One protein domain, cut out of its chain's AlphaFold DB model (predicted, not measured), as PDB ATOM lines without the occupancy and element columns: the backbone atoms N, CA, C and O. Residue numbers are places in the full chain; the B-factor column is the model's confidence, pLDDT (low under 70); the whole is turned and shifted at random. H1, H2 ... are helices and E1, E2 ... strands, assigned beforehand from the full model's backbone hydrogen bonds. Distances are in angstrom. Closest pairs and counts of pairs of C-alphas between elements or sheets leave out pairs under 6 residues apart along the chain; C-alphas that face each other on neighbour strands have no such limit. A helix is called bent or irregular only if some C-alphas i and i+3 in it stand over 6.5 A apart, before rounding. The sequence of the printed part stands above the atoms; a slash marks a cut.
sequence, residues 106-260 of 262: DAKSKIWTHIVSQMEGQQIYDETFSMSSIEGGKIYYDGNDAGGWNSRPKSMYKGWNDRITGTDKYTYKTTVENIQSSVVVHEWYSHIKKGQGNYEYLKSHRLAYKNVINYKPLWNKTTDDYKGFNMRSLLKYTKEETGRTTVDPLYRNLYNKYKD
ATOM      1  N   ASP A 106     254.436 226.560 204.863       98.44
ATOM      2  CA  ASP A 106     254.726 225.281 205.520       98.44
ATOM      3  C   ASP A 106     253.629 224.901 206.529       98.44
ATOM      4  O   ASP A 106     253.138 223.774 206.502       98.44
ATOM      5  N   ALA A 107     253.149 225.863 207.326       98.69
ATOM      6  CA  ALA A 107     252.023 225.654 208.237       98.69
ATOM      7  C   ALA A 107     250.765 225.188 207.486       98.69
ATOM      8  O   ALA A 107     250.146 224.191 207.853       98.69
ATOM      9  N   LYS A 108     250.435 225.847 206.367       98.62
ATOM     10  CA  LYS A 108     249.318 225.454 205.490       98.62
ATOM     11  C   LYS A 108     249.512 224.052 204.911       98.62
ATOM     12  O   LYS A 108     248.590 223.241 204.954       98.62
ATOM     13  N   SER A 109     250.723 223.740 204.440       98.62
ATOM     14  CA  SER A 109     251.089 222.407 203.939       98.62
ATOM     15  C   SER A 109     250.884 221.317 205.000       98.62
ATOM     16  O   SER A 109     250.268 220.292 204.695       98.62
ATOM     17  N   LYS A 110     251.315 221.542 206.250       98.75
ATOM     18  CA  LYS A 110     251.099 220.625 207.386       98.75
ATOM     19  C   LYS A 110     249.615 220.440 207.707       98.75
ATOM     20  O   LYS A 110     249.143 219.305 207.714       98.75
ATOM     21  N   ILE A 111     248.875 221.537 207.897       98.81
ATOM     22  CA  ILE A 111     247.443 221.535 208.245       98.81
ATOM     23  C   ILE A 111     246.637 220.753 207.200       98.81
ATOM     24  O   ILE A 111     245.914 219.818 207.543       98.81
ATOM     25  N   TRP A 112     246.796 221.070 205.911       98.75
ATOM     26  CA  TRP A 112     246.093 220.355 204.842       98.75
ATOM     27  C   TRP A 112     246.512 218.884 204.752       98.75
ATOM     28  O   TRP A 112     245.663 218.028 204.522       98.75
ATOM     29  N   THR A 113     247.795 218.573 204.966       98.81
ATOM     30  CA  THR A 113     248.283 217.185 204.994       98.81
ATOM     31  C   THR A 113     247.624 216.388 206.118       98.81
ATOM     32  O   THR A 113     247.137 215.292 205.858       98.81
ATOM     33  N   HIS A 114     247.523 216.949 207.326       98.75
ATOM     34  CA  HIS A 114     246.895 216.280 208.467       98.75
ATOM     35  C   HIS A 114     245.378 216.096 208.297       98.75
ATOM     36  O   HIS A 114     244.837 215.040 208.622       98.75
ATOM     37  N   ILE A 115     244.680 217.093 207.740       98.69
ATOM     38  CA  ILE A 115     243.239 217.008 207.436       98.69
ATOM     39  C   ILE A 115     242.940 215.909 206.413       98.69
ATOM     40  O   ILE A 115     241.925 215.214 206.513       98.69
ATOM     41  N   VAL A 116     243.825 215.744 205.431       98.50
ATOM     42  CA  VAL A 116     243.669 214.766 204.352       98.50
ATOM     43  C   VAL A 116     244.136 213.372 204.785       98.50
ATOM     44  O   VAL A 116     243.520 212.392 204.375       98.50
ATOM     45  N   SER A 117     245.121 213.247 205.684       98.00
ATOM     46  CA  SER A 117     245.535 211.944 206.224       98.00
ATOM     47  C   SER A 117     244.459 211.257 207.072       98.00
ATOM     48  O   SER A 117     244.473 210.035 207.165       98.00
ATOM     49  N   GLN A 118     243.477 211.988 207.620       97.25
ATOM     50  CA  GLN A 118     242.329 211.364 208.306       97.25
ATOM     51  C   GLN A 118     241.398 210.573 207.362       97.25
ATOM     52  O   GLN A 118     240.478 209.905 207.823       97.25
ATOM     53  N   MET A 119     241.622 210.640 206.044       96.00
ATOM     54  CA  MET A 119     240.903 209.857 205.031       96.00
ATOM     55  C   MET A 119     241.635 208.553 204.649       96.00
ATOM     56  O   MET A 119     241.174 207.846 203.752       96.00
ATOM     57  N   GLU A 120     242.791 208.241 205.253       97.38
ATOM     58  CA  GLU A 120     243.611 207.060 204.925       97.38
ATOM     59  C   GLU A 120     242.793 205.758 204.994       97.38
ATOM     60  O   GLU A 120     242.096 205.488 205.971       97.38
ATOM     61  N   GLY A 121     242.850 204.942 203.938       95.75
ATOM     62  CA  GLY A 121     242.082 203.700 203.832       95.75
ATOM     63  C   GLY A 121     240.589 203.874 203.515       95.75
ATOM     64  O   GLY A 121     239.896 202.872 203.332       95.75
ATOM     65  N   GLN A 122     240.059 205.099 203.406       94.56
ATOM     66  CA  GLN A 122     238.648 205.314 203.076       94.56
ATOM     67  C   GLN A 122     238.351 205.022 201.596       94.56
ATOM     68  O   GLN A 122     239.064 205.462 200.694       94.56
ATOM     69  N   GLN A 123     237.236 204.335 201.331       97.69
ATOM     70  CA  GLN A 123     236.778 204.057 199.970       97.69
ATOM     71  C   GLN A 123     236.146 205.298 199.308       97.69
ATOM     72  O   GLN A 123     235.134 205.841 199.767       97.69
ATOM     73  N   ILE A 124     236.719 205.714 198.179       98.06
ATOM     74  CA  ILE A 124     236.291 206.831 197.334       98.06
ATOM     75  C   ILE A 124     235.829 206.256 195.987       98.06
ATOM     76  O   ILE A 124     236.611 206.091 195.054       98.06
ATOM     77  N   TYR A 125     234.537 205.929 195.894       98.25
ATOM     78  CA  TYR A 125     233.954 205.187 194.766       98.25
ATOM     79  C   TYR A 125     234.641 203.826 194.538       98.25
ATOM     80  O   TYR A 125     234.478 202.928 195.363       98.25
ATOM     81  N   ASP A 126     235.370 203.653 193.435       98.19
ATOM     82  CA  ASP A 126     236.093 202.432 193.067       98.19
ATOM     83  C   ASP A 126     237.570 202.428 193.511       98.19
ATOM     84  O   ASP A 126     238.228 201.399 193.410       98.19
ATOM     85  N   GLU A 127     238.072 203.531 194.077       98.12
ATOM     86  CA  GLU A 127     239.447 203.672 194.576       98.12
ATOM     87  C   GLU A 127     239.482 203.694 196.119       98.12
ATOM     88  O   GLU A 127     238.590 204.253 196.756       98.12
ATOM     89  N   THR A 128     240.541 203.172 196.742       98.12
ATOM     90  CA  THR A 128     240.799 203.337 198.188       98.12
ATOM     91  C   THR A 128     241.835 204.442 198.401       98.12
ATOM     92  O   THR A 128     242.888 204.426 197.761       98.12
ATOM     93  N   PHE A 129     241.555 205.421 199.266       97.81
ATOM     94  CA  PHE A 129     242.473 206.538 199.495       97.81
ATOM     95  C   PHE A 129     243.737 206.107 200.244       97.81
ATOM     96  O   PHE A 129     243.669 205.373 201.227       97.81
ATOM     97  N   SER A 130     244.888 206.622 199.803       97.38
ATOM     98  CA  SER A 130     246.128 206.569 200.580       97.38
ATOM     99  C   SER A 130     247.038 207.753 200.268       97.38
ATOM    100  O   SER A 130     247.365 208.004 199.100       97.38
ATOM    101  N   MET A 131     247.520 208.414 201.323       97.50
ATOM    102  CA  MET A 131     248.549 209.454 201.294       97.50
ATOM    103  C   MET A 131     249.839 208.970 200.629       97.50
ATOM    104  O   MET A 131     250.505 209.752 199.958       97.50
ATOM    105  N   SER A 132     250.165 207.675 200.739       96.56
ATOM    106  CA  SER A 132     251.339 207.070 200.083       96.56
ATOM    107  C   SER A 132     251.301 207.162 198.550       96.56
ATOM    108  O   SER A 132     252.338 207.073 197.896       96.56
ATOM    109  N   SER A 133     250.113 207.374 197.973       95.38
ATOM    110  CA  SER A 133     249.915 207.570 196.534       95.38
ATOM    111  C   SER A 133     249.955 209.041 196.090       95.38
ATOM    112  O   SER A 133     249.615 209.333 194.944       95.38
ATOM    113  N   ILE A 134     250.370 209.949 196.981       96.75
ATOM    114  CA  ILE A 134     250.675 211.356 196.701       96.75
ATOM    115  C   ILE A 134     252.182 211.577 196.921       96.75
ATOM    116  O   ILE A 134     252.770 211.023 197.851       96.75
ATOM    117  N   GLU A 135     252.822 212.389 196.074       95.88
ATOM    118  CA  GLU A 135     254.252 212.711 196.185       95.88
ATOM    119  C   GLU A 135     254.641 213.134 197.613       95.88
ATOM    120  O   GLU A 135     254.009 213.995 198.225       95.88
ATOM    121  N   GLY A 136     255.685 212.506 198.163       95.44
ATOM    122  CA  GLY A 136     256.199 212.819 199.500       95.44
ATOM    123  C   GLY A 136     255.218 212.586 200.657       95.44
ATOM    124  O   GLY A 136     255.498 213.051 201.758       95.44
ATOM    125  N   GLY A 137     254.081 211.916 200.426       97.31
ATOM    126  CA  GLY A 137     253.057 211.677 201.445       97.31
ATOM    127  C   GLY A 137     252.365 212.945 201.951       97.31
ATOM    128  O   GLY A 137     251.875 212.943 203.079       97.31
ATOM    129  N   LYS A 138     252.357 214.043 201.176       97.75
ATOM    130  CA  LYS A 138     251.891 215.355 201.658       97.75
ATOM    131  C   LYS A 138     251.227 216.238 200.605       97.75
ATOM    132  O   LYS A 138     251.430 216.087 199.402       97.75
ATOM    133  N   ILE A 139     250.479 217.229 201.085       98.44
ATOM    134  CA  ILE A 139     249.874 218.287 200.274       98.44
ATOM    135  C   ILE A 139     250.803 219.501 200.283       98.44
ATOM    136  O   ILE A 139     251.069 220.088 201.331       98.44
ATOM    137  N   TYR A 140     251.328 219.876 199.117       97.94
ATOM    138  CA  TYR A 140     252.291 220.973 198.989       97.94
ATOM    139  C   TYR A 140     251.601 222.342 199.039       97.94
ATOM    140  O   TYR A 140     250.429 222.463 198.687       97.94
ATOM    141  N   TYR A 141     252.354 223.385 199.388       97.81
ATOM    142  CA  TYR A 141     251.960 224.780 199.192       97.81
ATOM    143  C   TYR A 141     252.751 225.417 198.041       97.81
ATOM    144  O   TYR A 141     253.964 225.226 197.950       97.81
ATOM    145  N   ASP A 142     252.081 226.202 197.195       96.75
ATOM    146  CA  ASP A 142     252.718 227.165 196.287       96.75
ATOM    147  C   ASP A 142     251.793 228.370 196.067       96.75
ATOM    148  O   ASP A 142     250.778 228.282 195.379       96.75
ATOM    149  N   GLY A 143     252.144 229.521 196.642       93.25
ATOM    150  CA  GLY A 143     251.364 230.754 196.497       93.25
ATOM    151  C   GLY A 143     251.356 231.337 195.077       93.25
ATOM    152  O   GLY A 143     250.560 232.234 194.798       93.25
ATOM    153  N   ASN A 144     252.198 230.851 194.160       93.19
ATOM    154  CA  ASN A 144     252.319 231.389 192.802       93.19
ATOM    155  C   ASN A 144     251.394 230.688 191.795       93.19
ATOM    156  O   ASN A 144     250.937 231.335 190.854       93.19
ATOM    157  N   ASP A 145     251.067 229.408 192.007       88.62
ATOM    158  CA  ASP A 145     250.280 228.596 191.062       88.62
ATOM    159  C   ASP A 145     248.828 229.121 190.907       88.62
ATOM    160  O   ASP A 145     248.306 229.845 191.763       88.62
ATOM    161  N   ALA A 146     248.182 228.836 189.774       82.12
ATOM    162  CA  ALA A 146     247.032 229.601 189.284       82.12
ATOM    163  C   ALA A 146     245.673 229.162 189.864       82.12
ATOM    164  O   ALA A 146     244.836 230.012 190.174       82.12
ATOM    165  N   GLY A 147     245.427 227.855 190.010       86.25
ATOM    166  CA  GLY A 147     244.218 227.332 190.660       86.25
ATOM    167  C   GLY A 147     244.281 227.443 192.185       86.25
ATOM    168  O   GLY A 147     245.359 227.600 192.747       86.25
ATOM    169  N   GLY A 148     243.142 227.331 192.883       92.25
ATOM    170  CA  GLY A 148     243.116 227.228 194.358       92.25
ATOM    171  C   GLY A 148     243.742 225.924 194.879       92.25
ATOM    172  O   GLY A 148     244.397 225.909 195.921       92.25
ATOM    173  N   TRP A 149     243.577 224.865 194.085       96.00
ATOM    174  CA  TRP A 149     244.229 223.563 194.171       96.00
ATOM    175  C   TRP A 149     244.692 223.189 192.762       96.00
ATOM    176  O   TRP A 149     244.020 223.546 191.792       96.00
ATOM    177  N   ASN A 150     245.836 222.513 192.654       92.62
ATOM    178  CA  ASN A 150     246.392 222.045 191.388       92.62
ATOM    179  C   ASN A 150     247.046 220.669 191.589       92.62
ATOM    180  O   ASN A 150     247.911 220.505 192.457       92.62
ATOM    181  N   SER A 151     246.677 219.696 190.762       91.69
ATOM    182  CA  SER A 151     247.268 218.357 190.718       91.69
ATOM    183  C   SER A 151     248.121 218.158 189.466       91.69
ATOM    184  O   SER A 151     247.857 218.716 188.400       91.69
ATOM    185  N   ARG A 152     249.187 217.365 189.601       87.25
ATOM    186  CA  ARG A 152     250.147 217.059 188.533       87.25
ATOM    187  C   ARG A 152     250.266 215.535 188.414       87.25
ATOM    188  O   ARG A 152     251.117 214.951 189.079       87.25
ATOM    189  N   PRO A 153     249.377 214.877 187.644       84.25
ATOM    190  CA  PRO A 153     249.335 213.422 187.566       84.25
ATOM    191  C   PRO A 153     250.442 212.838 186.676       84.25
ATOM    192  O   PRO A 153     250.656 213.262 185.535       84.25
ATOM    193  N   LYS A 154     251.097 211.789 187.175       84.31
ATOM    194  CA  LYS A 154     252.151 211.008 186.506       84.31
ATOM    195  C   LYS A 154     251.683 210.358 185.204       84.31
ATOM    196  O   LYS A 154     252.481 210.156 184.289       84.31
ATOM    197  N   SER A 155     250.389 210.049 185.107       77.81
ATOM    198  CA  SER A 155     249.747 209.516 183.898       77.81
ATOM    199  C   SER A 155     249.826 210.473 182.700       77.81
ATOM    200  O   SER A 155     249.797 210.015 181.559       77.81
ATOM    201  N   MET A 156     249.977 211.778 182.948       74.62
ATOM    202  CA  MET A 156     250.065 212.816 181.914       74.62
ATOM    203  C   MET A 156     251.468 213.418 181.817       74.62
ATOM    204  O   MET A 156     251.984 213.619 180.717       74.62
ATOM    205  N   TYR A 157     252.119 213.655 182.956       74.31
ATOM    206  CA  TYR A 157     253.452 214.247 183.022       74.31
ATOM    207  C   TYR A 157     254.513 213.163 183.258       74.31
ATOM    208  O   TYR A 157     254.895 212.860 184.387       74.31
ATOM    209  N   LYS A 158     255.009 212.558 182.168       73.62
ATOM    210  CA  LYS A 158     256.074 211.540 182.233       73.62
ATOM    211  C   LYS A 158     257.293 212.074 182.994       73.62
ATOM    212  O   LYS A 158     257.811 213.137 182.669       73.62
ATOM    213  N   GLY A 159     257.752 211.313 183.989       76.38
ATOM    214  CA  GLY A 159     258.865 211.687 184.873       76.38
ATOM    215  C   GLY A 159     258.455 212.402 186.166       76.38
ATOM    216  O   GLY A 159     259.309 212.590 187.025       76.38
ATOM    217  N   TRP A 160     257.178 212.756 186.339       79.06
ATOM    218  CA  TRP A 160     256.647 213.323 187.583       79.06
ATOM    219  C   TRP A 160     256.046 212.235 188.486       79.06
ATOM    220  O   TRP A 160     255.706 211.141 188.027       79.06
ATOM    221  N   ASN A 161     255.887 212.553 189.770       87.50
ATOM    222  CA  ASN A 161     255.038 211.805 190.697       87.50
ATOM    223  C   ASN A 161     253.656 212.466 190.795       87.50
ATOM    224  O   ASN A 161     253.510 213.644 190.472       87.50
ATOM    225  N   ASP A 162     252.657 211.724 191.275       93.62
ATOM    226  CA  ASP A 162     251.300 212.232 191.495       93.62
ATOM    227  C   ASP A 162     251.282 213.260 192.642       93.62
ATOM    228  O   ASP A 162     251.156 212.911 193.814       93.62
ATOM    229  N   ARG A 163     251.448 214.546 192.323       94.69
ATOM    230  CA  ARG A 163     251.525 215.631 193.318       94.69
ATOM    231  C   ARG A 163     250.238 216.449 193.376       94.69
ATOM    232  O   ARG A 163     249.666 216.777 192.339       94.69
ATOM    233  N   ILE A 164     249.854 216.877 194.580       96.88
ATOM    234  CA  ILE A 164     248.807 217.885 194.816       96.88
ATOM    235  C   ILE A 164     249.426 219.102 195.510       96.88
ATOM    236  O   ILE A 164     250.227 218.964 196.436       96.88
ATOM    237  N   THR A 165     249.069 220.301 195.046       97.00
ATOM    238  CA  THR A 165     249.541 221.585 195.584       97.00
ATOM    239  C   THR A 165     248.358 222.521 195.824       97.00
ATOM    240  O   THR A 165     247.596 222.806 194.900       97.00
ATOM    241  N   GLY A 166     248.201 223.007 197.053       97.62
ATOM    242  CA  GLY A 166     247.280 224.088 197.394       97.62
ATOM    243  C   GLY A 166     247.957 225.451 197.281       97.62
ATOM    244  O   GLY A 166     249.145 225.596 197.561       97.62
ATOM    245  N   THR A 167     247.195 226.463 196.878       95.75
ATOM    246  CA  THR A 167     247.694 227.846 196.726       95.75
ATOM    247  C   THR A 167     247.045 228.811 197.708       95.75
ATOM    248  O   THR A 167     247.393 229.986 197.748       95.75
ATOM    249  N   ASP A 168     246.080 228.308 198.487       93.81
ATOM    250  CA  ASP A 168     245.261 229.059 199.439       93.81
ATOM    251  C   ASP A 168     244.333 230.122 198.808       93.81
ATOM    252  O   ASP A 168     243.705 230.908 199.513       93.81
ATOM    253  N   LYS A 169     244.180 230.103 197.472       94.12
ATOM    254  CA  LYS A 169     243.330 231.024 196.682       94.12
ATOM    255  C   LYS A 169     241.876 230.549 196.500       94.12
ATOM    256  O   LYS A 169     241.139 231.113 195.693       94.12
ATOM    257  N   TYR A 170     241.453 229.482 197.181       94.00
ATOM    258  CA  TYR A 170     240.081 228.967 197.085       94.00
ATOM    259  C   TYR A 170     239.077 229.884 197.806       94.00
ATOM    260  O   TYR A 170     239.350 230.402 198.884       94.00
ATOM    261  N   THR A 171     237.899 230.079 197.203       92.75
ATOM    262  CA  THR A 171     236.904 231.089 197.617       92.75
ATOM    263  C   THR A 171     235.737 230.468 198.399       92.75
ATOM    264  O   THR A 171     234.573 230.632 198.022       92.75
ATOM    265  N   TYR A 172     236.057 229.671 199.414       94.69
ATOM    266  CA  TYR A 172     235.111 229.004 200.316       94.69
ATOM    267  C   TYR A 172     235.772 228.801 201.690       94.69
ATOM    268  O   TYR A 172     236.999 228.884 201.797       94.69
ATOM    269  N   LYS A 173     234.972 228.515 202.722       93.62
ATOM    270  CA  LYS A 173     235.449 228.339 204.105       93.62
ATOM    271  C   LYS A 173     236.404 227.158 204.277       93.62
ATOM    272  O   LYS A 173     236.173 226.080 203.723       93.62
ATOM    273  N   THR A 174     237.417 227.323 205.120       96.06
ATOM    274  CA  THR A 174     238.357 226.257 205.490       96.06
ATOM    275  C   THR A 174     237.746 225.368 206.569       96.06
ATOM    276  O   THR A 174     237.947 225.583 207.764       96.06
ATOM    277  N   THR A 175     236.990 224.360 206.130       96.88
ATOM    278  CA  THR A 175     236.533 223.258 206.986       96.88
ATOM    279  C   THR A 175     237.172 221.937 206.575       96.88
ATOM    280  O   THR A 175     237.540 221.763 205.409       96.88
ATOM    281  N   VAL A 176     237.261 220.994 207.513       97.62
ATOM    282  CA  VAL A 176     237.732 219.618 207.296       97.62
ATOM    283  C   VAL A 176     237.081 219.006 206.053       97.62
ATOM    284  O   VAL A 176     237.781 218.560 205.148       97.62
ATOM    285  N   GLU A 177     235.754 219.086 205.934       98.06
ATOM    286  CA  GLU A 177     234.983 218.509 204.822       98.06
ATOM    287  C   GLU A 177     235.302 219.181 203.495       98.06
ATOM    288  O   GLU A 177     235.377 218.512 202.469       98.06
ATOM    289  N   ASN A 178     235.433 220.509 203.495       98.44
ATOM    290  CA  ASN A 178     235.678 221.287 202.287       98.44
ATOM    291  C   ASN A 178     237.079 220.974 201.736       98.44
ATOM    292  O   ASN A 178     237.240 220.762 200.531       98.44
ATOM    293  N   ILE A 179     238.071 220.865 202.629       98.69
ATOM    294  CA  ILE A 179     239.447 220.476 202.307       98.69
ATOM    295  C   ILE A 179     239.509 219.009 201.864       98.69
ATOM    296  O   ILE A 179     240.014 218.741 200.777       98.69
ATOM    297  N   GLN A 180     238.931 218.063 202.613       98.69
ATOM    298  CA  GLN A 180     238.872 216.644 202.228       98.69
ATOM    299  C   GLN A 180     238.139 216.447 200.894       98.69
ATOM    300  O   GLN A 180     238.621 215.740 200.014       98.69
ATOM    301  N   SER A 181     237.006 217.118 200.684       98.75
ATOM    302  CA  SER A 181     236.234 217.028 199.443       98.75
ATOM    303  C   SER A 181     237.007 217.589 198.244       98.75
ATOM    304  O   SER A 181     236.967 217.001 197.162       98.75
ATOM    305  N   SER A 182     237.752 218.689 198.404       98.69
ATOM    306  CA  SER A 182     238.589 219.202 197.315       98.69
ATOM    307  C   SER A 182     239.856 218.374 197.103       98.69
ATOM    308  O   SER A 182     240.132 217.998 195.971       98.69
ATOM    309  N   VAL A 183     240.614 218.024 198.137       98.62
ATOM    310  CA  VAL A 183     241.886 217.313 197.946       98.62
ATOM    311  C   VAL A 183     241.678 215.832 197.607       98.62
ATOM    312  O   VAL A 183     242.332 215.326 196.700       98.62
ATOM    313  N   VAL A 184     240.749 215.132 198.265       98.69
ATOM    314  CA  VAL A 184     240.525 213.695 198.023       98.69
ATOM    315  C   VAL A 184     239.606 213.451 196.828       98.69
ATOM    316  O   VAL A 184     239.943 212.653 195.958       98.69
ATOM    317  N   VAL A 185     238.451 214.121 196.738       98.69
ATOM    318  CA  VAL A 185     237.468 213.805 195.680       98.69
ATOM    319  C   VAL A 185     237.742 214.578 194.385       98.69
ATOM    320  O   VAL A 185     237.654 214.002 193.297       98.69
ATOM    321  N   HIS A 186     238.099 215.864 194.463       98.31
ATOM    322  CA  HIS A 186     238.395 216.661 193.265       98.31
ATOM    323  C   HIS A 186     239.814 216.406 192.738       98.31
ATOM    324  O   HIS A 186     239.958 215.954 191.608       98.31
ATOM    325  N   GLU A 187     240.856 216.623 193.545       97.56
ATOM    326  CA  GLU A 187     242.247 216.463 193.096       97.56
ATOM    327  C   GLU A 187     242.673 214.992 192.965       97.56
ATOM    328  O   GLU A 187     242.947 214.520 191.861       97.56
ATOM    329  N   TRP A 188     242.709 214.236 194.062       97.94
ATOM    330  CA  TRP A 188     243.241 212.872 194.047       97.94
ATOM    331  C   TRP A 188     242.386 211.904 193.213       97.94
ATOM    332  O   TRP A 188     242.892 211.260 192.296       97.94
ATOM    333  N   TYR A 189     241.084 211.807 193.479       98.12
ATOM    334  CA  TYR A 189     240.227 210.863 192.760       98.12
ATOM    335  C   TYR A 189     240.025 211.304 191.305       98.12
ATOM    336  O   TYR A 189     240.325 210.548 190.382       98.12
ATOM    337  N   SER A 190     239.542 212.528 191.070       97.00
ATOM    338  CA  SER A 190     239.098 212.911 189.722       97.00
ATOM    339  C   SER A 190     240.251 213.208 188.763       97.00
ATOM    340  O   SER A 190     240.252 212.656 187.661       97.00
ATOM    341  N   HIS A 191     241.232 214.026 189.167       94.19
ATOM    342  CA  HIS A 191     242.374 214.360 188.306       94.19
ATOM    343  C   HIS A 191     243.436 213.251 188.301       94.19
ATOM    344  O   HIS A 191     243.822 212.801 187.225       94.19
ATOM    345  N   ILE A 192     243.887 212.773 189.470       94.19
ATOM    346  CA  ILE A 192     244.973 211.775 189.541       94.19
ATOM    347  C   ILE A 192     244.504 210.360 189.170       94.19
ATOM    348  O   ILE A 192     245.080 209.766 188.259       94.19
ATOM    349  N   LYS A 193     243.464 209.807 189.814       94.81
ATOM    350  CA  LYS A 193     243.034 208.420 189.532       94.81
ATOM    351  C   LYS A 193     242.221 208.287 188.247       94.81
ATOM    352  O   LYS A 193     242.489 207.387 187.457       94.81
ATOM    353  N   LYS A 194     241.233 209.161 188.008       93.50
ATOM    354  CA  LYS A 194     240.338 209.027 186.840       93.50
ATOM    355  C   LYS A 194     240.781 209.851 185.618       93.50
ATOM    356  O   LYS A 194     240.126 209.763 184.580       93.50
ATOM    357  N   GLY A 195     241.858 210.638 185.718       90.62
ATOM    358  CA  GLY A 195     242.427 211.414 184.605       90.62
ATOM    359  C   GLY A 195     241.522 212.523 184.053       90.62
ATOM    360  O   GLY A 195     241.723 212.975 182.929       90.62
ATOM    361  N   GLN A 196     240.490 212.937 184.790       91.44
ATOM    362  CA  GLN A 196     239.484 213.893 184.327       91.44
ATOM    363  C   GLN A 196     239.947 215.317 184.620       91.44
ATOM    364  O   GLN A 196     240.162 215.622 185.780       91.44
ATOM    365  N   GLY A 197     239.995 216.219 183.637       86.06
ATOM    366  CA  GLY A 197     240.412 217.604 183.898       86.06
ATOM    367  C   GLY A 197     240.243 218.544 182.709       86.06
ATOM    368  O   GLY A 197     239.453 218.278 181.804       86.06
ATOM    369  N   ASN A 198     240.957 219.670 182.729       76.00
ATOM    370  CA  ASN A 198     240.965 220.655 181.644       76.00
ATOM    371  C   ASN A 198     242.239 220.498 180.800       76.00
ATOM    372  O   ASN A 198     243.128 221.350 180.827       76.00
ATOM    373  N   TYR A 199     242.344 219.369 180.100       71.12
ATOM    374  CA  TYR A 199     243.504 219.021 179.280       71.12
ATOM    375  C   TYR A 199     243.184 219.227 177.796       71.12
ATOM    376  O   TYR A 199     242.041 219.064 177.369       71.12
ATOM    377  N   GLU A 200     244.189 219.574 176.991       63.47
ATOM    378  CA  GLU A 200     244.013 219.956 175.579       63.47
ATOM    379  C   GLU A 200     243.263 218.894 174.752       63.47
ATOM    380  O   GLU A 200     242.375 219.219 173.963       63.47
ATOM    381  N   TYR A 201     243.556 217.618 175.016       62.75
ATOM    382  CA  TYR A 201     242.933 216.449 174.392       62.75
ATOM    383  C   TYR A 201     241.728 215.880 175.171       62.75
ATOM    384  O   TYR A 201     241.059 214.973 174.676       62.75
ATOM    385  N   LEU A 202     241.429 216.381 176.377       71.75
ATOM    386  CA  LEU A 202     240.335 215.887 177.218       71.75
ATOM    387  C   LEU A 202     239.684 217.021 178.023       71.75
ATOM    388  O   LEU A 202     240.129 217.390 179.108       71.75
ATOM    389  N   LYS A 203     238.567 217.529 177.494       84.69
ATOM    390  CA  LYS A 203     237.708 218.535 178.135       84.69
ATOM    391  C   LYS A 203     236.688 217.864 179.058       84.69
ATOM    392  O   LYS A 203     235.581 217.522 178.624       84.69
ATOM    393  N   SER A 204     237.063 217.624 180.316       93.00
ATOM    394  CA  SER A 204     236.235 216.872 181.272       93.00
ATOM    395  C   SER A 204     236.341 217.308 182.742       93.00
ATOM    396  O   SER A 204     235.946 216.546 183.625       93.00
ATOM    397  N   HIS A 205     236.823 218.513 183.044       94.69
ATOM    398  CA  HIS A 205     236.907 219.066 184.401       94.69
ATOM    399  C   HIS A 205     235.521 219.168 185.051       94.69
ATOM    400  O   HIS A 205     235.387 218.964 186.259       94.69
ATOM    401  N   ARG A 206     234.450 219.356 184.258       96.19
ATOM    402  CA  ARG A 206     233.056 219.273 184.751       96.19
ATOM    403  C   ARG A 206     232.731 217.943 185.442       96.19
ATOM    404  O   ARG A 206     231.786 217.897 186.225       96.19
ATOM    405  N   LEU A 207     233.461 216.862 185.146       97.00
ATOM    406  CA  LEU A 207     233.262 215.559 185.784       97.00
ATOM    407  C   LEU A 207     233.823 215.527 187.211       97.00
ATOM    408  O   LEU A 207     233.143 215.008 188.088       97.00
ATOM    409  N   ALA A 208     234.953 216.186 187.488       97.31
ATOM    410  CA  ALA A 208     235.496 216.288 188.847       97.31
ATOM    411  C   ALA A 208     234.501 216.961 189.813       97.31
ATOM    412  O   ALA A 208     234.189 216.427 190.878       97.31
ATOM    413  N   TYR A 209     233.868 218.054 189.370       98.06
ATOM    414  CA  TYR A 209     232.784 218.695 190.122       98.06
ATOM    415  C   TYR A 209     231.565 217.773 190.307       98.06
ATOM    416  O   TYR A 209     230.956 217.780 191.374       98.06
ATOM    417  N   LYS A 210     231.213 216.929 189.324       98.38
ATOM    418  CA  LYS A 210     230.161 215.907 189.506       98.38
ATOM    419  C   LYS A 210     230.563 214.848 190.532       98.38
ATOM    420  O   LYS A 210     229.709 214.444 191.317       98.38
ATOM    421  N   ASN A 211     231.824 214.424 190.561       98.69
ATOM    422  CA  ASN A 211     232.323 213.443 191.526       98.69
ATOM    423  C   ASN A 211     232.250 214.003 192.953       98.69
ATOM    424  O   ASN A 211     231.740 213.316 193.836       98.69
ATOM    425  N   VAL A 212     232.641 215.268 193.159       98.69
ATOM    426  CA  VAL A 212     232.430 215.995 194.426       98.69
ATOM    427  C   VAL A 212     230.947 216.023 194.799       98.69
ATOM    428  O   VAL A 212     230.570 215.584 195.882       98.69
ATOM    429  N   ILE A 213     230.080 216.478 193.889       98.62
ATOM    430  CA  ILE A 213     228.639 216.627 194.146       98.62
ATOM    431  C   ILE A 213     227.961 215.285 194.454       98.62
ATOM    432  O   ILE A 213     226.987 215.239 195.210       98.62
ATOM    433  N   ASN A 214     228.446 214.184 193.881       98.50
ATOM    434  CA  ASN A 214     227.863 212.858 194.055       98.50
ATOM    435  C   ASN A 214     228.460 212.063 195.225       98.50
ATOM    436  O   ASN A 214     227.784 211.151 195.701       98.50
ATOM    437  N   TYR A 215     229.630 212.435 195.763       98.31
ATOM    438  CA  TYR A 215     230.250 211.734 196.892       98.31
ATOM    439  C   TYR A 215     229.601 212.159 198.217       98.31
ATOM    440  O   TYR A 215     230.124 212.962 198.992       98.31
ATOM    441  N   LYS A 216     228.400 211.623 198.463       96.94
ATOM    442  CA  LYS A 216     227.525 211.994 199.588       96.94
ATOM    443  C   LYS A 216     228.157 211.921 200.989       96.94
ATOM    444  O   LYS A 216     227.774 212.781 201.783       96.94
ATOM    445  N   PRO A 217     229.113 211.016 201.308       95.38
ATOM    446  CA  PRO A 217     229.766 210.998 202.623       95.38
ATOM    447  C   PRO A 217     230.434 212.326 203.014       95.38
ATOM    448  O   PRO A 217     230.379 212.698 204.183       95.38
ATOM    449  N   LEU A 218     230.988 213.067 202.042       94.31
ATOM    450  CA  LEU A 218     231.508 214.425 202.259       94.31
ATOM    451  C   LEU A 218     230.521 215.502 201.794       94.31
ATOM    452  O   LEU A 218     230.247 216.431 202.547       94.31
ATOM    453  N   TRP A 219     229.919 215.371 200.603       97.06
ATOM    454  CA  TRP A 219     229.027 216.401 200.039       97.06
ATOM    455  C   TRP A 219     227.863 216.786 200.957       97.06
ATOM    456  O   TRP A 219     227.420 217.931 200.949       97.06
ATOM    457  N   ASN A 220     227.329 215.852 201.746       95.31
ATOM    458  CA  ASN A 220     226.248 216.195 202.663       95.31
ATOM    459  C   ASN A 220     226.753 217.111 203.793       95.31
ATOM    460  O   ASN A 220     226.056 218.071 204.130       95.31
ATOM    461  N   LYS A 221     227.975 216.870 204.293       93.62
ATOM    462  CA  LYS A 221     228.611 217.604 205.394       93.62
ATOM    463  C   LYS A 221     229.239 218.957 204.990       93.62
ATOM    464  O   LYS A 221     229.279 219.850 205.824       93.62
ATOM    465  N   THR A 222     229.711 219.128 203.747       94.44
ATOM    466  CA  THR A 222     230.382 220.372 203.286       94.44
ATOM    467  C   THR A 222     229.521 221.631 203.443       94.44
ATOM    468  O   THR A 222     228.292 221.560 203.517       94.44
ATOM    469  N   THR A 223     230.133 222.815 203.470       95.00
ATOM    470  CA  THR A 223     229.399 224.068 203.726       95.00
ATOM    471  C   THR A 223     228.553 224.536 202.530       95.00
ATOM    472  O   THR A 223     228.769 224.149 201.379       95.00
ATOM    473  N   ASP A 224     227.556 225.391 202.783       95.94
ATOM    474  CA  ASP A 224     226.656 225.926 201.747       95.94
ATOM    475  C   ASP A 224     227.396 226.785 200.695       95.94
ATOM    476  O   ASP A 224     227.051 226.744 199.513       95.94
ATOM    477  N   ASP A 225     228.442 227.515 201.095       94.00
ATOM    478  CA  ASP A 225     229.333 228.275 200.209       94.00
ATOM    479  C   ASP A 225     230.208 227.357 199.335       94.00
ATOM    480  O   ASP A 225     230.306 227.581 198.124       94.00
ATOM    481  N   TYR A 226     230.736 226.256 199.889       97.88
ATOM    482  CA  TYR A 226     231.439 225.214 199.131       97.88
ATOM    483  C   TYR A 226     230.513 224.527 198.118       97.88
ATOM    484  O   TYR A 226     230.875 224.329 196.951       97.88
ATOM    485  N   LYS A 227     229.278 224.216 198.527       98.44
ATOM    486  CA  LYS A 227     228.226 223.689 197.645       98.44
ATOM    487  C   LYS A 227     227.915 224.683 196.518       98.44
ATOM    488  O   LYS A 227     227.820 224.280 195.356       98.44
ATOM    489  N   GLY A 228     227.856 225.982 196.819       98.12
ATOM    490  CA  GLY A 228     227.699 227.051 195.830       98.12
ATOM    491  C   GLY A 228     228.878 227.185 194.861       98.12
ATOM    492  O   GLY A 228     228.670 227.288 193.650       98.12
ATOM    493  N   PHE A 229     230.116 227.117 195.359       98.06
ATOM    494  CA  PHE A 229     231.339 227.115 194.548       98.06
ATOM    495  C   PHE A 229     231.351 225.954 193.544       98.06
ATOM    496  O   PHE A 229     231.599 226.168 192.352       98.06
ATOM    497  N   ASN A 230     231.009 224.745 193.997       98.50
ATOM    498  CA  ASN A 230     230.935 223.558 193.146       98.50
ATOM    499  C   ASN A 230     229.833 223.675 192.085       98.50
ATOM    500  O   ASN A 230     230.067 223.343 190.926       98.50
ATOM    501  N   MET A 231     228.657 224.209 192.434       98.38
ATOM    502  CA  MET A 231     227.565 224.426 191.473       98.38
ATOM    503  C   MET A 231     227.913 225.469 190.403       98.38
ATOM    504  O   MET A 231     227.653 225.242 189.218       98.38
ATOM    505  N   ARG A 232     228.544 226.589 190.786       98.00
ATOM    506  CA  ARG A 232     229.030 227.605 189.835       98.00
ATOM    507  C   ARG A 232     230.108 227.041 188.908       98.00
ATOM    508  O   ARG A 232     230.029 227.229 187.695       98.00
ATOM    509  N   SER A 233     231.072 226.309 189.462       97.25
ATOM    510  CA  SER A 233     232.164 225.701 188.691       97.25
ATOM    511  C   SER A 233     231.671 224.595 187.752       97.25
ATOM    512  O   SER A 233     232.073 224.563 186.590       97.25
ATOM    513  N   LEU A 234     230.724 223.756 188.190       98.06
ATOM    514  CA  LEU A 234     230.065 222.772 187.327       98.06
ATOM    515  C   LEU A 234     229.411 223.443 186.110       98.06
ATOM    516  O   LEU A 234     229.546 222.935 184.996       98.06
ATOM    517  N   LEU A 235     228.727 224.581 186.288       98.25
ATOM    518  CA  LEU A 235     228.152 225.319 185.161       98.25
ATOM    519  C   LEU A 235     229.232 225.934 184.257       98.25
ATOM    520  O   LEU A 235     229.121 225.800 183.038       98.25
ATOM    521  N   LYS A 236     230.273 226.556 184.833       97.12
ATOM    522  CA  LYS A 236     231.418 227.120 184.091       97.12
ATOM    523  C   LYS A 236     231.995 226.081 183.124       97.12
ATOM    524  O   LYS A 236     231.950 226.278 181.911       97.12
ATOM    525  N   TYR A 237     232.437 224.940 183.650       96.38
ATOM    526  CA  TYR A 237     233.038 223.884 182.837       96.38
ATOM    527  C   TYR A 237     232.018 223.176 181.934       96.38
ATOM    528  O   TYR A 237     232.353 222.800 180.817       96.38
ATOM    529  N   THR A 238     230.736 223.082 182.310       96.19
ATOM    530  CA  THR A 238     229.692 222.609 181.373       96.19
ATOM    531  C   THR A 238     229.597 223.505 180.129       96.19
ATOM    532  O   THR A 238     229.498 222.985 179.014       96.19
ATOM    533  N   LYS A 239     229.692 224.832 180.291       96.50
ATOM    534  CA  LYS A 239     229.701 225.792 179.178       96.50
ATOM    535  C   LYS A 239     230.996 225.714 178.362       96.50
ATOM    536  O   LYS A 239     230.925 225.637 177.140       96.50
ATOM    537  N   GLU A 240     232.156 225.708 179.015       94.19
ATOM    538  CA  GLU A 240     233.476 225.720 178.354       94.19
ATOM    539  C   GLU A 240     233.800 224.409 177.615       94.19
ATOM    540  O   GLU A 240     234.466 224.424 176.579       94.19
ATOM    541  N   GLU A 241     233.296 223.275 178.106       94.44
ATOM    542  CA  GLU A 241     233.601 221.946 177.562       94.44
ATOM    543  C   GLU A 241     232.535 221.422 176.591       94.44
ATOM    544  O   GLU A 241     232.838 220.551 175.778       94.44
ATOM    545  N   THR A 242     231.287 221.908 176.671       93.19
ATOM    546  CA  THR A 242     230.161 221.379 175.864       93.19
ATOM    547  C   THR A 242     229.280 222.445 175.204       93.19
ATOM    548  O   THR A 242     228.275 222.105 174.585       93.19
ATOM    549  N   GLY A 243     229.584 223.736 175.376       94.50
ATOM    550  CA  GLY A 243     228.763 224.855 174.890       94.50
ATOM    551  C   GLY A 243     227.426 225.049 175.624       94.50
ATOM    552  O   GLY A 243     226.759 226.067 175.440       94.50
ATOM    553  N   ARG A 244     227.013 224.105 176.482       95.75
ATOM    554  CA  ARG A 244     225.701 224.124 177.137       95.75
ATOM    555  C   ARG A 244     225.617 225.171 178.247       95.75
ATOM    556  O   ARG A 244     226.404 225.183 179.187       95.75
ATOM    557  N   THR A 245     224.564 225.980 178.194       96.50
ATOM    558  CA  THR A 245     224.260 227.051 179.159       96.50
ATOM    559  C   THR A 245     223.542 226.579 180.428       96.50
ATOM    560  O   THR A 245     223.241 227.398 181.294       96.50
ATOM    561  N   THR A 246     223.264 225.276 180.575       96.75
ATOM    562  CA  THR A 246     222.665 224.693 181.790       96.75
ATOM    563  C   THR A 246     223.302 223.357 182.167       96.75
ATOM    564  O   THR A 246     223.589 222.515 181.305       96.75
ATOM    565  N   VAL A 247     223.453 223.140 183.478       97.12
ATOM    566  CA  VAL A 247     223.827 221.841 184.056       97.12
ATOM    567  C   VAL A 247     222.798 220.757 183.702       97.12
ATOM    568  O   VAL A 247     221.637 221.053 183.384       97.12
ATOM    569  N   ASP A 248     223.224 219.491 183.744       96.44
ATOM    570  CA  ASP A 248     222.339 218.348 183.481       96.44
ATOM    571  C   ASP A 248     221.128 218.333 184.431       96.44
ATOM    572  O   ASP A 248     221.270 218.763 185.581       96.44
ATOM    573  N   PRO A 249     219.953 217.830 183.993       97.44
ATOM    574  CA  PRO A 249     218.702 217.895 184.755       97.44
ATOM    575  C   PRO A 249     218.824 217.488 186.229       97.44
ATOM    576  O   PRO A 249     218.333 218.210 187.094       97.44
ATOM    577  N   LEU A 250     219.571 216.413 186.507       97.31
ATOM    578  CA  LEU A 250     219.879 215.893 187.845       97.31
ATOM    579  C   LEU A 250     220.412 216.956 188.826       97.31
ATOM    580  O   LEU A 250     220.094 216.919 190.011       97.31
ATOM    581  N   TYR A 251     221.207 217.915 188.346       98.00
ATOM    582  CA  TYR A 251     221.864 218.917 189.191       98.00
ATOM    583  C   TYR A 251     221.094 220.238 189.278       98.00
ATOM    584  O   TYR A 251     221.458 221.084 190.090       98.00
ATOM    585  N   ARG A 252     220.033 220.449 188.484       97.31
ATOM    586  CA  ARG A 252     219.355 221.759 188.377       97.31
ATOM    587  C   ARG A 252     218.752 222.236 189.699       97.31
ATOM    588  O   ARG A 252     218.885 223.410 190.031       97.31
ATOM    589  N   ASN A 253     218.171 221.331 190.485       98.06
ATOM    590  CA  ASN A 253     217.595 221.673 191.791       98.06
ATOM    591  C   ASN A 253     218.682 222.076 192.804       98.06
ATOM    592  O   ASN A 253     218.518 223.052 193.531       98.06
ATOM    593  N   LEU A 254     219.823 221.373 192.809       97.81
ATOM    594  CA  LEU A 254     220.970 221.719 193.655       97.81
ATOM    595  C   LEU A 254     221.632 223.027 193.198       97.81
ATOM    596  O   LEU A 254     221.975 223.861 194.033       97.81
ATOM    597  N   TYR A 255     221.754 223.238 191.885       98.00
ATOM    598  CA  TYR A 255     222.256 224.481 191.309       98.00
ATOM    599  C   TYR A 255     221.381 225.662 191.738       98.00
ATOM    600  O   TYR A 255     221.892 226.616 192.311       98.00
ATOM    601  N   ASN A 256     220.060 225.570 191.568       97.75
ATOM    602  CA  ASN A 256     219.136 226.629 191.976       97.75
ATOM    603  C   ASN A 256     219.160 226.894 193.492       97.75
ATOM    604  O   ASN A 256     219.045 228.050 193.886       97.75
ATOM    605  N   LYS A 257     219.360 225.866 194.331       98.12
ATOM    606  CA  LYS A 257     219.482 226.018 195.793       98.12
ATOM    607  C   LYS A 257     220.782 226.714 196.227       98.12
ATOM    608  O   LYS A 257     220.770 227.456 197.205       98.12
ATOM    609  N   TYR A 258     221.898 226.458 195.537       97.75
ATOM    610  CA  TYR A 258     223.236 226.815 196.031       97.75
ATOM    611  C   TYR A 258     224.000 227.855 195.199       97.75
ATOM    612  O   TYR A 258     224.958 228.433 195.707       97.75
ATOM    613  N   LYS A 259     223.599 228.153 193.955       95.38
ATOM    614  CA  LYS A 259     224.341 229.033 193.024       95.38
ATOM    615  C   LYS A 259     224.720 230.410 193.588       95.38
ATOM    616  O   LYS A 259     225.759 230.942 193.197       95.38
ATOM    617  N   ASP A 260     223.923 230.957 194.507       95.38
ATOM    618  CA  ASP A 260     224.121 232.293 195.085       95.38
ATOM    619  C   ASP A 260     224.856 232.276 196.440       95.38
ATOM    620  O   ASP A 260     225.277 233.331 196.905       95.38
TER     621      ASP A 260
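AT A GLANCE: This is residues 106 to 260 of the 262 residues of an uncharacterized protein of Schleiferia thermophila str. Yellowstone (UniProt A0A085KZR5). A small strand hairpin, E1 and E2, packs on one side of H2, and from there H2, H3, H5 and H6 follow each other as a zigzag row of helices, each slanted to the next. H1 meets the same side of H2 with its last part, about perpendicular to it, and short H4 packs on H2 near H2's beginning. The printed part has 155 residues, with six named helices and two named strands in the order H1 E1 E2 H2 H3 H4 H5 H6; the sheet, E1 - E2, is antiparallel and the class is mostly helix. It is compact, with a radius of gyration of the C-alphas of 14.9 A, and rounded, spanning 40 by 34 by 33 A.

IN THESE COORDINATES: E1 is residues 149 to 152, 10.4 A long, and E2 residues 163 to 166, 10.3 A. H2, residues 176 to 193, measures 21.7 A; it is neither bent nor irregular, but only just: C-alphas 186 and 189 are 6.1 A apart. H1, residues 106 to 117, is 16.2 A long and begins at C-alpha 106 (254.726, 225.281, 205.520). H3 is residues 205 to 214, 14.6 A; H4 residues 216 to 219, 4.7 A; H5 residues 224 to 242, 26.5 A, beginning at C-alpha 224 (226.656, 225.926, 201.747). H6, residues 249 to 258, 15.1 A, ends at C-alpha 258 (223.236, 226.815, 196.031) and is irregular: C-alphas 250 and 253 are 7.4 A apart.

HOW THE PARTS SIT: E1 and E2 form a hairpin, with N 150 and O 165 at 2.9 A and N 165 and O 150 at 2.8 A, within hydrogen-bond range. The closest C-alphas of E1 and H2 are those of Ser 151 and Glu 187, 5.9 A apart. H2 is the hub, touching H1, H3 and H4. H1 touches it with residues 112 to 116 alone, about perpendicular at 79 degrees, closest at the C-alphas of Val 116 and Gln 180, 5.6 A. H3 touches H2 at a steep tilt of 48 degrees, opposite ways, closest at the C-alphas of Ser 190 and Ala 208, 5.0 A. H4 touches H2 at the C-alphas of Glu 177 and Leu 218, 5.9 A. H3 touches H5 at a tilt of 36 degrees, only just steep, opposite ways, closest at the C-alphas of Arg 206 and Tyr 237, 5.0 A. H5 and H6 form a helical hairpin at a steep tilt of 42 degrees, closest at the C-alphas of Gly 228 and Tyr 258, 4.5 A. H2 and H6 are apart. Every O i to N i+4 pair is within hydrogen-bond range in H1 and H5, against 11 of 14 in H2, 5 of 6 in H3 and 4 of 6 in H6; H4 is too short for such a pair.

THE WHOLE: The two C-alphas farthest apart, those of Gly 159 and Lys 257, are 43.3 A apart. The printed part has no cut. The links from H1 to E1 and from H2 to H3 are long, with 31 and 11 residues. The mean pLDDT of the printed part is 94.3; residues 200 to 201 are under 70.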